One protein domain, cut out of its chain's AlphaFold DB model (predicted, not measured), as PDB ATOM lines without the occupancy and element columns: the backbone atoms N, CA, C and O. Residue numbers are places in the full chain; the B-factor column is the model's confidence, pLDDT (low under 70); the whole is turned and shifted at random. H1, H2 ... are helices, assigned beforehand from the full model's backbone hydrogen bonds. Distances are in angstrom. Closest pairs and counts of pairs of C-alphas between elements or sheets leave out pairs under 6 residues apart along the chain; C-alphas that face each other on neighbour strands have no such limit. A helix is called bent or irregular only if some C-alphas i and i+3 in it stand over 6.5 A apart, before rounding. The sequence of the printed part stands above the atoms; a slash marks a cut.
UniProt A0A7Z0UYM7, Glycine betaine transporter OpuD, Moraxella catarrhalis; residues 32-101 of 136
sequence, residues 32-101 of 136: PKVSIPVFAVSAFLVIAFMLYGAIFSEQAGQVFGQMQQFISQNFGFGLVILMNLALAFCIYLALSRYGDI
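This is residues 32 to 101 of the 136 residues of the protein "Glycine betaine transporter OpuD" of Moraxella catarrhalis (UniProt A0A7Z0UYM7). The printed part is an open, nearly flat U of helices joined end to end: H1 makes one side, H2a the base and H2b the other side, with the very short H3 at the far end of H2b. The middle of the U is empty, and the helices meet at corners rather than packing into a core. You are reading 70 residues with three named helices, in the order H1, H2, H3, and no named strand; the class is all helix. The whole is extended, with a radius of gyration of the C-alphas of 20.3 A, and the C-alphas span 53 by 44 by 14 A.

Start at Pro 32 and go on to C-alpha 36 at (-20.810, -9.673, -25.789), where H1 begins; it covers residues 36 to 55 and is 28.5 A long from first to last C-alpha. After Phe 56 comes H2, residues 57 to 95, assigned as one helix by its hydrogen bonds but bent: C-alphas 74 and 77 are 7.5 A apart. Its arm H2a runs from C-alpha 57 at (-27.633, -12.924, -55.591) to residue 74, 25.6 A, and its arm H2b runs from residue 77 to C-alpha 95 at (-58.101, -35.349, -27.988), 26.7 A. Past Ser 96 you reach H3, residues 97 to 100.

Look first where H1 gives way to H2a: the two are close but not clearly touching, and their closest C-alphas, those of Gly 53 and Ala 60, are 6.1 A apart. Their lines are about perpendicular, at 76 degrees. At the bend, H2a and H2b are near each other, with 5 pairs of C-alphas within 10 A. Their lines are only just about perpendicular, at 71 degrees. Farther on, H2b and H3 are close but not clearly touching, and their closest C-alphas, those of Leu 93 and Gly 99, are 6.4 A apart. H1 is apart from H2b and from H3, and H2a is apart from H3. In the backbone of H1, H2a and H2b you will find every O i to N i+4 pair within hydrogen-bond range; H3 is too short for such a pair, and its one O i to N i+3 pair is not within range.

The two C-alphas farthest apart, those of Ile 55 and Arg 97, are 54.5 A apart. The printed part has no cut, and the links H1 to H2 and H2 to H3 are both tight. Residues 81 to 101 stand free, of which 81 to 95 belong to H2 and 97 to 100 to H3. The mean pLDDT of the printed part is 83.1; look for values under 70 at residues 32 to 36 and 97 to 101.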
ATOM      1  N   PRO A  32     -31.063  -6.877 -20.288       62.22
ATOM      2  CA  PRO A  32     -30.508  -7.535 -19.122       62.22
ATOM      3  C   PRO A  32     -29.703  -8.755 -19.596       62.22
ATOM      4  O   PRO A  32     -30.264  -9.794 -19.911       62.22
ATOM      5  N   LYS A  33     -28.371  -8.606 -19.601       53.72
ATOM      6  CA  LYS A  33     -27.350  -9.648 -19.845       53.72
ATOM      7  C   LYS A  33     -27.221 -10.091 -21.314       53.72
ATOM      8  O   LYS A  33     -27.774 -11.102 -21.724       53.72
ATOM      9  N   VAL A  34     -26.383  -9.384 -22.077       58.00
ATOM     10  CA  VAL A  34     -25.839  -9.874 -23.357       58.00
ATOM     11  C   VAL A  34     -24.422 -10.399 -23.132       58.00
ATOM     12  O   VAL A  34     -23.551  -9.686 -22.628       58.00
ATOM     13  N   SER A  35     -24.175 -11.654 -23.514       64.62
ATOM     14  CA  SER A  35     -22.826 -12.183 -23.686       64.62
ATOM     15  C   SER A  35     -22.226 -11.550 -24.942       64.62
ATOM     16  O   SER A  35     -22.398 -12.038 -26.057       64.62
ATOM     17  N   ILE A  36     -21.511 -10.439 -24.745       69.81
ATOM     18  CA  ILE A  36     -20.810  -9.673 -25.789       69.81
ATOM     19  C   ILE A  36     -20.086 -10.570 -26.814       69.81
ATOM     20  O   ILE A  36     -20.250 -10.304 -28.002       69.81
ATOM     21  N   PRO A  37     -19.360 -11.648 -26.436       78.44
ATOM     22  CA  PRO A  37     -18.720 -12.504 -27.436       78.44
ATOM     23  C   PRO A  37     -19.715 -13.231 -28.353       78.44
ATOM     24  O   PRO A  37     -19.494 -13.288 -29.556       78.44
ATOM     25  N   VAL A  38     -20.831 -13.749 -27.834       84.44
ATOM     26  CA  VAL A  38     -21.805 -14.510 -28.643       84.44
ATOM     27  C   VAL A  38     -22.647 -13.571 -29.508       84.44
ATOM     28  O   VAL A  38     -22.916 -13.867 -30.673       84.44
ATOM     29  N   PHE A  39     -23.018 -12.407 -28.969       84.06
ATOM     30  CA  PHE A  39     -23.757 -11.388 -29.712       84.06
ATOM     31  C   PHE A  39     -22.912 -10.773 -30.837       84.06
ATOM     32  O   PHE A  39     -23.392 -10.638 -31.957       84.06
ATOM     33  N   ALA A  40     -21.639 -10.462 -30.577       85.38
ATOM     34  CA  ALA A  40     -20.748  -9.910 -31.596       85.38
ATOM     35  C   ALA A  40     -20.458 -10.922 -32.714       85.38
ATOM     36  O   ALA A  40     -20.517 -10.562 -33.888       85.38
ATOM     37  N   VAL A  41     -20.197 -12.188 -32.366       90.88
ATOM     38  CA  VAL A  41     -19.935 -13.244 -33.356       90.88
ATOM     39  C   VAL A  41     -21.165 -13.502 -34.226       90.88
ATOM     40  O   VAL A  41     -21.035 -13.555 -35.445       90.88
ATOM     41  N   SER A  42     -22.360 -13.604 -33.635       90.94
ATOM     42  CA  SER A  42     -23.597 -13.814 -34.404       90.94
ATOM     43  C   SER A  42     -23.939 -12.620 -35.298       90.94
ATOM     44  O   SER A  42     -24.201 -12.815 -36.483       90.94
ATOM     45  N   ALA A  43     -23.867 -11.389 -34.785       89.12
ATOM     46  CA  ALA A  43     -24.128 -10.189 -35.578       89.12
ATOM     47  C   ALA A  43     -23.143 -10.046 -36.750       89.12
ATOM     48  O   ALA A  43     -23.557  -9.774 -37.876       89.12
ATOM     49  N   PHE A  44     -21.851 -10.282 -36.506       93.94
ATOM     50  CA  PHE A  44     -20.831 -10.244 -37.550       93.94
ATOM     51  C   PHE A  44     -21.081 -11.299 -38.633       93.94
ATOM     52  O   PHE A  44     -21.045 -10.980 -39.820       93.94
ATOM     53  N   LEU A  45     -21.390 -12.536 -38.232       93.56
ATOM     54  CA  LEU A  45     -21.654 -13.632 -39.162       93.56
ATOM     55  C   LEU A  45     -22.871 -13.341 -40.049       93.56
ATOM     56  O   LEU A  45     -22.817 -13.562 -41.257       93.56
ATOM     57  N   VAL A  46     -23.946 -12.801 -39.468       93.12
ATOM     58  CA  VAL A  46     -25.167 -12.442 -40.204       93.12
ATOM     59  C   VAL A  46     -24.896 -11.330 -41.215       93.12
ATOM     60  O   VAL A  46     -25.289 -11.463 -42.371       93.12
ATOM     61  N   ILE A  47     -24.195 -10.262 -40.820       92.94
ATOM     62  CA  ILE A  47     -23.881  -9.140 -41.720       92.94
ATOM     63  C   ILE A  47     -22.968  -9.599 -42.862       92.94
ATOM     64  O   ILE A  47     -23.219  -9.266 -44.020       92.94
ATOM     65  N   ALA A  48     -21.938 -10.391 -42.555       92.00
ATOM     66  CA  ALA A  48     -21.035 -10.940 -43.562       92.00
ATOM     67  C   ALA A  48     -21.783 -11.830 -44.567       92.00
ATOM     68  O   ALA A  48     -21.601 -11.689 -45.777       92.00
ATOM     69  N   PHE A  49     -22.669 -12.700 -44.077       88.88
ATOM     70  CA  PHE A  49     -23.482 -13.573 -44.919       88.88
ATOM     71  C   PHE A  49     -24.484 -12.790 -45.779       88.88
ATOM     72  O   PHE A  49     -24.641 -13.081 -46.963       88.88
ATOM     73  N   MET A  50     -25.114 -11.754 -45.216       89.81
ATOM     74  CA  MET A  50     -26.019 -10.868 -45.950       89.81
ATOM     75  C   MET A  50     -25.310 -10.106 -47.072       89.81
ATOM     76  O   MET A  50     -25.814 -10.083 -48.190       89.81
ATOM     77  N   LEU A  51     -24.144  -9.508 -46.807       89.19
ATOM     78  CA  LEU A  51     -23.382  -8.774 -47.825       89.19
ATOM     79  C   LEU A  51     -22.916  -9.696 -48.957       89.19
ATOM     80  O   LEU A  51     -23.020  -9.336 -50.127       89.19
ATOM     81  N   TYR A  52     -22.459 -10.902 -48.614       84.06
ATOM     82  CA  TYR A  52     -22.069 -11.907 -49.598       84.06
ATOM     83  C   TYR A  52     -23.255 -12.337 -50.479       84.06
ATOM     84  O   TYR A  52     -23.145 -12.342 -51.705       84.06
ATOM     85  N   GLY A  53     -24.412 -12.617 -49.868       82.38
ATOM     86  CA  GLY A  53     -25.639 -12.964 -50.590       82.38
ATOM     87  C   GLY A  53     -26.205 -11.817 -51.435       82.38
ATOM     88  O   GLY A  53     -26.796 -12.069 -52.482       82.38
ATOM     89  N   ALA A  54     -25.999 -10.562 -51.022       82.62
ATOM     90  CA  ALA A  54     -26.478  -9.385 -51.745       82.62
ATOM     91  C   ALA A  54     -25.653  -9.073 -53.005       82.62
ATOM     92  O   ALA A  54     -26.221  -8.660 -54.012       82.62
ATOM     93  N   ILE A  55     -24.330  -9.276 -52.974       83.06
ATOM     94  CA  ILE A  55     -23.451  -8.996 -54.125       83.06
ATOM     95  C   ILE A  55     -23.566 -10.097 -55.195       83.06
ATOM     96  O   ILE A  55     -23.561  -9.797 -56.385       83.06
ATOM     97  N   PHE A  56     -23.710 -11.363 -54.786       79.75
ATOM     98  CA  PHE A  56     -23.804 -12.526 -55.682       79.75
ATOM     99  C   PHE A  56     -25.174 -13.216 -55.591       79.75
ATOM    100  O   PHE A  56     -25.267 -14.434 -55.431       79.75
ATOM    101  N   SER A  57     -26.251 -12.435 -55.710       77.31
ATOM    102  CA  SER A  57     -27.633 -12.924 -55.591       77.31
ATOM    103  C   SER A  57     -27.966 -14.061 -56.571       77.31
ATOM    104  O   SER A  57     -28.646 -15.014 -56.196       77.31
ATOM    105  N   GLU A  58     -27.432 -14.020 -57.794       77.50
ATOM    106  CA  GLU A  58     -27.730 -15.016 -58.829       77.50
ATOM    107  C   GLU A  58     -27.066 -16.375 -58.557       77.50
ATOM    108  O   GLU A  58     -27.720 -17.418 -58.626       77.50
ATOM    109  N   GLN A  59     -25.795 -16.380 -58.140       77.50
ATOM    110  CA  GLN A  59     -25.116 -17.609 -57.711       77.50
ATOM    111  C   GLN A  59     -25.713 -18.152 -56.411       77.50
ATOM    112  O   GLN A  59     -25.893 -19.361 -56.276       77.50
ATOM    113  N   ALA A  60     -26.067 -17.271 -55.470       75.19
ATOM    114  CA  ALA A  60     -26.741 -17.667 -54.243       75.19
ATOM    115  C   ALA A  60     -28.078 -18.357 -54.553       75.19
ATOM    116  O   ALA A  60     -28.318 -19.456 -54.062       75.19
ATOM    117  N   GLY A  61     -28.910 -17.772 -55.421       79.69
ATOM    118  CA  GLY A  61     -30.184 -18.356 -55.844       79.69
ATOM    119  C   GLY A  61     -30.030 -19.731 -56.499       79.69
ATOM    120  O   GLY A  61     -30.764 -20.655 -56.155       79.69
ATOM    121  N   GLN A  62     -29.033 -19.907 -57.372       84.25
ATOM    122  CA  GLN A  62     -28.744 -21.208 -57.990       84.25
ATOM    123  C   GLN A  62     -28.309 -22.260 -56.962       84.25
ATOM    124  O   GLN A  62     -28.818 -23.381 -56.984       84.25
ATOM    125  N   VAL A  63     -27.415 -21.905 -56.034       84.38
ATOM    126  CA  VAL A  63     -26.954 -22.814 -54.973       84.38
ATOM    127  C   VAL A  63     -28.095 -23.169 -54.016       84.38
ATOM    128  O   VAL A  63     -28.273 -24.343 -53.694       84.38
ATOM    129  N   PHE A  64     -28.912 -22.195 -53.600       82.75
ATOM    130  CA  PHE A  64     -30.090 -22.441 -52.761       82.75
ATOM    131  C   PHE A  64     -31.127 -23.310 -53.475       82.75
ATOM    132  O   PHE A  64     -31.648 -24.244 -52.868       82.75
ATOM    133  N   GLY A  65     -31.381 -23.067 -54.762       84.62
ATOM    134  CA  GLY A  65     -32.292 -23.876 -55.570       84.62
ATOM    135  C   GLY A  65     -31.817 -25.324 -55.703       84.62
ATOM    136  O   GLY A  65     -32.593 -26.251 -55.474       84.62
ATOM    137  N   GLN A  66     -30.531 -25.541 -55.995       87.38
ATOM    138  CA  GLN A  66     -29.939 -26.883 -56.054       87.38
ATOM    139  C   GLN A  66     -29.979 -27.590 -54.693       87.38
ATOM    140  O   GLN A  66     -30.353 -28.759 -54.618       87.38
ATOM    141  N   MET A  67     -29.661 -26.878 -53.608       86.31
ATOM    142  CA  MET A  67     -29.738 -27.401 -52.242       86.31
ATOM    143  C   MET A  67     -31.175 -27.798 -51.876       86.31
ATOM    144  O   MET A  67     -31.406 -28.884 -51.348       86.31
ATOM    145  N   GLN A  68     -32.156 -26.951 -52.194       85.06
ATOM    146  CA  GLN A  68     -33.571 -27.221 -51.949       85.06
ATOM    147  C   GLN A  68     -34.056 -28.442 -52.737       85.06
ATOM    148  O   GLN A  68     -34.739 -29.293 -52.170       85.06
ATOM    149  N   GLN A  69     -33.677 -28.562 -54.014       86.50
ATOM    150  CA  GLN A  69     -33.982 -29.736 -54.835       86.50
ATOM    151  C   GLN A  69     -33.347 -31.004 -54.253       86.50
ATOM    152  O   GLN A  69     -34.026 -32.017 -54.115       86.50
ATOM    153  N   PHE A  70     -32.086 -30.940 -53.824       87.00
ATOM    154  CA  PHE A  70     -31.391 -32.070 -53.211       87.00
ATOM    155  C   PHE A  70     -32.059 -32.535 -51.906       87.00
ATOM    156  O   PHE A  70     -32.275 -33.735 -51.709       87.00
ATOM    157  N   ILE A  71     -32.433 -31.595 -51.033       88.25
ATOM    158  CA  ILE A  71     -33.141 -31.889 -49.780       88.25
ATOM    159  C   ILE A  71     -34.535 -32.451 -50.080       88.25
ATOM    160  O   ILE A  71     -34.934 -33.449 -49.489       88.25
ATOM    161  N   SER A  72     -35.274 -31.852 -51.013       86.75
ATOM    162  CA  SER A  72     -36.632 -32.282 -51.349       86.75
ATOM    163  C   SER A  72     -36.664 -33.663 -52.015       86.75
ATOM    164  O   SER A  72     -37.518 -34.476 -51.682       86.75
ATOM    165  N   GLN A  73     -35.705 -33.986 -52.884       85.81
ATOM    166  CA  GLN A  73     -35.654 -35.287 -53.560       85.81
ATOM    167  C   GLN A  73     -35.256 -36.432 -52.617       85.81
ATOM    168  O   GLN A  73     -35.858 -37.501 -52.672       85.81
ATOM    169  N   ASN A  74     -34.281 -36.216 -51.727       86.31
ATOM    170  CA  ASN A  74     -33.781 -37.274 -50.837       86.31
ATOM    171  C   ASN A  74     -34.539 -37.345 -49.501       86.31
ATOM    172  O   ASN A  74     -34.849 -38.430 -49.017       86.31
ATOM    173  N   PHE A  75     -34.858 -36.195 -48.904       85.69
ATOM    174  CA  PHE A  75     -35.512 -36.091 -47.594       85.69
ATOM    175  C   PHE A  75     -36.980 -35.663 -47.675       85.69
ATOM    176  O   PHE A  75     -37.635 -35.594 -46.636       85.69
ATOM    177  N   GLY A  76     -37.534 -35.410 -48.865       86.06
ATOM    178  CA  GLY A  76     -38.926 -34.970 -49.015       86.06
ATOM    179  C   GLY A  76     -39.920 -35.921 -48.359       86.06
ATOM    180  O   GLY A  76     -40.774 -35.480 -47.593       86.06
ATOM    181  N   PHE A  77     -39.758 -37.233 -48.559       87.56
ATOM    182  CA  PHE A  77     -40.631 -38.223 -47.922       87.56
ATOM    183  C   PHE A  77     -40.488 -38.218 -46.387       87.56
ATOM    184  O   PHE A  77     -41.486 -38.299 -45.672       87.56
ATOM    185  N   GLY A  78     -39.262 -38.061 -45.870       91.44
ATOM    186  CA  GLY A  78     -38.985 -38.009 -44.433       91.44
ATOM    187  C   GLY A  78     -39.566 -36.761 -43.765       91.44
ATOM    188  O   GLY A  78     -40.181 -36.864 -42.706       91.44
ATOM    189  N   LEU A  79     -39.445 -35.594 -44.410       90.75
ATOM    190  CA  LEU A  79     -40.032 -34.335 -43.940       90.75
ATOM    191  C   LEU A  79     -41.565 -34.392 -43.924       90.75
ATOM    192  O   LEU A  79     -42.181 -33.961 -42.949       90.75
ATOM    193  N   VAL A  80     -42.183 -34.964 -44.965       91.38
ATOM    194  CA  VAL A  80     -43.645 -35.123 -45.043       91.38
ATOM    195  C   VAL A  80     -44.156 -36.052 -43.940       91.38
ATOM    196  O   VAL A  80     -45.142 -35.718 -43.280       91.38
ATOM    197  N   ILE A  81     -43.485 -37.180 -43.685       95.25
ATOM    198  CA  ILE A  81     -43.861 -38.097 -42.598       95.25
ATOM    199  C   ILE A  81     -43.666 -37.429 -41.233       95.25
ATOM    200  O   ILE A  81     -44.553 -37.523 -40.391       95.25
ATOM    201  N   LEU A  82     -42.557 -36.717 -41.017       94.94
ATOM    202  CA  LEU A  82     -42.274 -36.035 -39.752       94.94
ATOM    203  C   LEU A  82     -43.326 -34.969 -39.421       94.94
ATOM    204  O   LEU A  82     -43.818 -34.927 -38.296       94.94
ATOM    205  N   MET A  83     -43.697 -34.135 -40.397       93.94
ATOM    206  CA  MET A  83     -44.745 -33.123 -40.226       93.94
ATOM    207  C   MET A  83     -46.105 -33.759 -39.935       93.94
ATOM    208  O   MET A  83     -46.794 -33.330 -39.012       93.94
ATOM    209  N   ASN A  84     -46.470 -34.817 -40.667       95.00
ATOM    210  CA  ASN A  84     -47.705 -35.555 -40.405       95.00
ATOM    211  C   ASN A  84     -47.699 -36.211 -39.019       95.00
ATOM    212  O   ASN A  84     -48.706 -36.158 -38.321       95.00
ATOM    213  N   LEU A  85     -46.573 -36.784 -38.589       95.81
ATOM    214  CA  LEU A  85     -46.434 -37.409 -37.276       95.81
ATOM    215  C   LEU A  85     -46.531 -36.375 -36.148       95.81
ATOM    216  O   LEU A  85     -47.241 -36.607 -35.176       95.81
ATOM    217  N   ALA A  86     -45.856 -35.231 -36.281       93.75
ATOM    218  CA  ALA A  86     -45.932 -34.140 -35.312       93.75
ATOM    219  C   ALA A  86     -47.356 -33.572 -35.210       93.75
ATOM    220  O   ALA A  86     -47.851 -33.327 -34.108       93.75
ATOM    221  N   LEU A  87     -48.041 -33.418 -36.347       94.12
ATOM    222  CA  LEU A  87     -49.432 -32.976 -36.392       94.12
ATOM    223  C   LEU A  87     -50.371 -34.007 -35.751       94.12
ATOM    224  O   LEU A  87     -51.179 -33.652 -34.894       94.12
ATOM    225  N   ALA A  88     -50.229 -35.284 -36.110       94.12
ATOM    226  CA  ALA A  88     -50.995 -36.376 -35.520       94.12
ATOM    227  C   ALA A  88     -50.760 -36.471 -34.007       94.12
ATOM    228  O   ALA A  88     -51.705 -36.665 -33.249       94.12
ATOM    229  N   PHE A  89     -49.521 -36.267 -33.554       91.62
ATOM    230  CA  PHE A  89     -49.169 -36.217 -32.140       91.62
ATOM    231  C   PHE A  89     -49.833 -35.035 -31.420       91.62
ATOM    232  O   PHE A  89     -50.369 -35.206 -30.329       91.62
ATOM    233  N   CYS A  90     -49.867 -33.853 -32.035       88.81
ATOM    234  CA  CYS A  90     -50.551 -32.687 -31.476       88.81
ATOM    235  C   CYS A  90     -52.068 -32.916 -31.351       88.81
ATOM    236  O   CYS A  90     -52.650 -32.652 -30.300       88.81
ATOM    237  N   ILE A  91     -52.698 -33.492 -32.382       88.69
ATOM    238  CA  ILE A  91     -54.121 -33.870 -32.359       88.69
ATOM    239  C   ILE A  91     -54.376 -34.944 -31.298       88.69
ATOM    240  O   ILE A  91     -55.346 -34.854 -30.549       88.69
ATOM    241  N   TYR A  92     -53.490 -35.935 -31.192       87.12
ATOM    242  CA  TYR A  92     -53.562 -36.960 -30.158       87.12
ATOM    243  C   TYR A  92     -53.499 -36.344 -28.757       87.12
ATOM    244  O   TYR A  92     -54.302 -36.712 -27.911       87.12
ATOM    245  N   LEU A  93     -52.616 -35.373 -28.508       82.12
ATOM    246  CA  LEU A  93     -52.562 -34.652 -27.232       82.12
ATOM    247  C   LEU A  93     -53.826 -33.826 -26.961       82.12
ATOM    248  O   LEU A  93     -54.273 -33.786 -25.818       82.12
ATOM    249  N   ALA A  94     -54.406 -33.205 -27.990       79.12
ATOM    250  CA  ALA A  94     -55.618 -32.395 -27.869       79.12
ATOM    251  C   ALA A  94     -56.879 -33.232 -27.593       79.12
ATOM    252  O   ALA A  94     -57.733 -32.820 -26.813       79.12
ATOM    253  N   LEU A  95     -57.000 -34.407 -28.222       78.19
ATOM    254  CA  LEU A  95     -58.101 -35.349 -27.988       78.19
ATOM    255  C   LEU A  95     -57.876 -36.211 -26.740       78.19
ATOM    256  O   LEU A  95     -58.822 -36.764 -26.180       78.19
ATOM    257  N   SER A  96     -56.622 -36.355 -26.312       75.88
ATOM    258  CA  SER A  96     -56.277 -37.089 -25.107       75.88
ATOM    259  C   SER A  96     -56.596 -36.269 -23.861       75.88
ATOM    260  O   SER A  96     -56.518 -35.044 -23.824       75.88
ATOM    261  N   ARG A  97     -56.899 -36.988 -22.784       60.44
ATOM    262  CA  ARG A  97     -57.253 -36.486 -21.448       60.44
ATOM    263  C   ARG A  97     -56.191 -35.559 -20.813       60.44
ATOM    264  O   ARG A  97     -56.450 -34.970 -19.770       60.44
ATOM    265  N   TYR A  98     -55.019 -35.408 -21.436       58.38
ATOM    266  CA  TYR A  98     -53.984 -34.435 -21.068       58.38
ATOM    267  C   TYR A  98     -54.312 -32.987 -21.478       58.38
ATOM    268  O   TYR A  98     -53.718 -32.073 -20.914       58.38
ATOM    269  N   GLY A  99     -55.264 -32.761 -22.393       56.06
ATOM    270  CA  GLY A  99     -55.735 -31.417 -22.756       56.06
ATOM    271  C   GLY A  99     -56.542 -30.704 -21.659       56.06
ATOM    272  O   GLY A  99     -56.667 -29.484 -21.692       56.06
ATOM    273  N   ASP A 100     -57.049 -31.446 -20.669       58.50
ATOM    274  CA  ASP A 100     -57.840 -30.911 -19.547       58.50
ATOM    275  C   ASP A 100     -56.987 -30.626 -18.293       58.50
ATOM    276  O   ASP A 100     -57.470 -30.124 -17.276       58.50
ATOM    277  N   ILE A 101     -55.684 -30.932 -18.335       60.22
ATOM    278  CA  ILE A 101     -54.800 -30.670 -17.199       60.22
ATOM    279  C   ILE A 101     -54.422 -29.190 -17.204       60.22
ATOM    280  O   ILE A 101     -53.558 -28.740 -17.957       60.22
TER     281      ILE A 101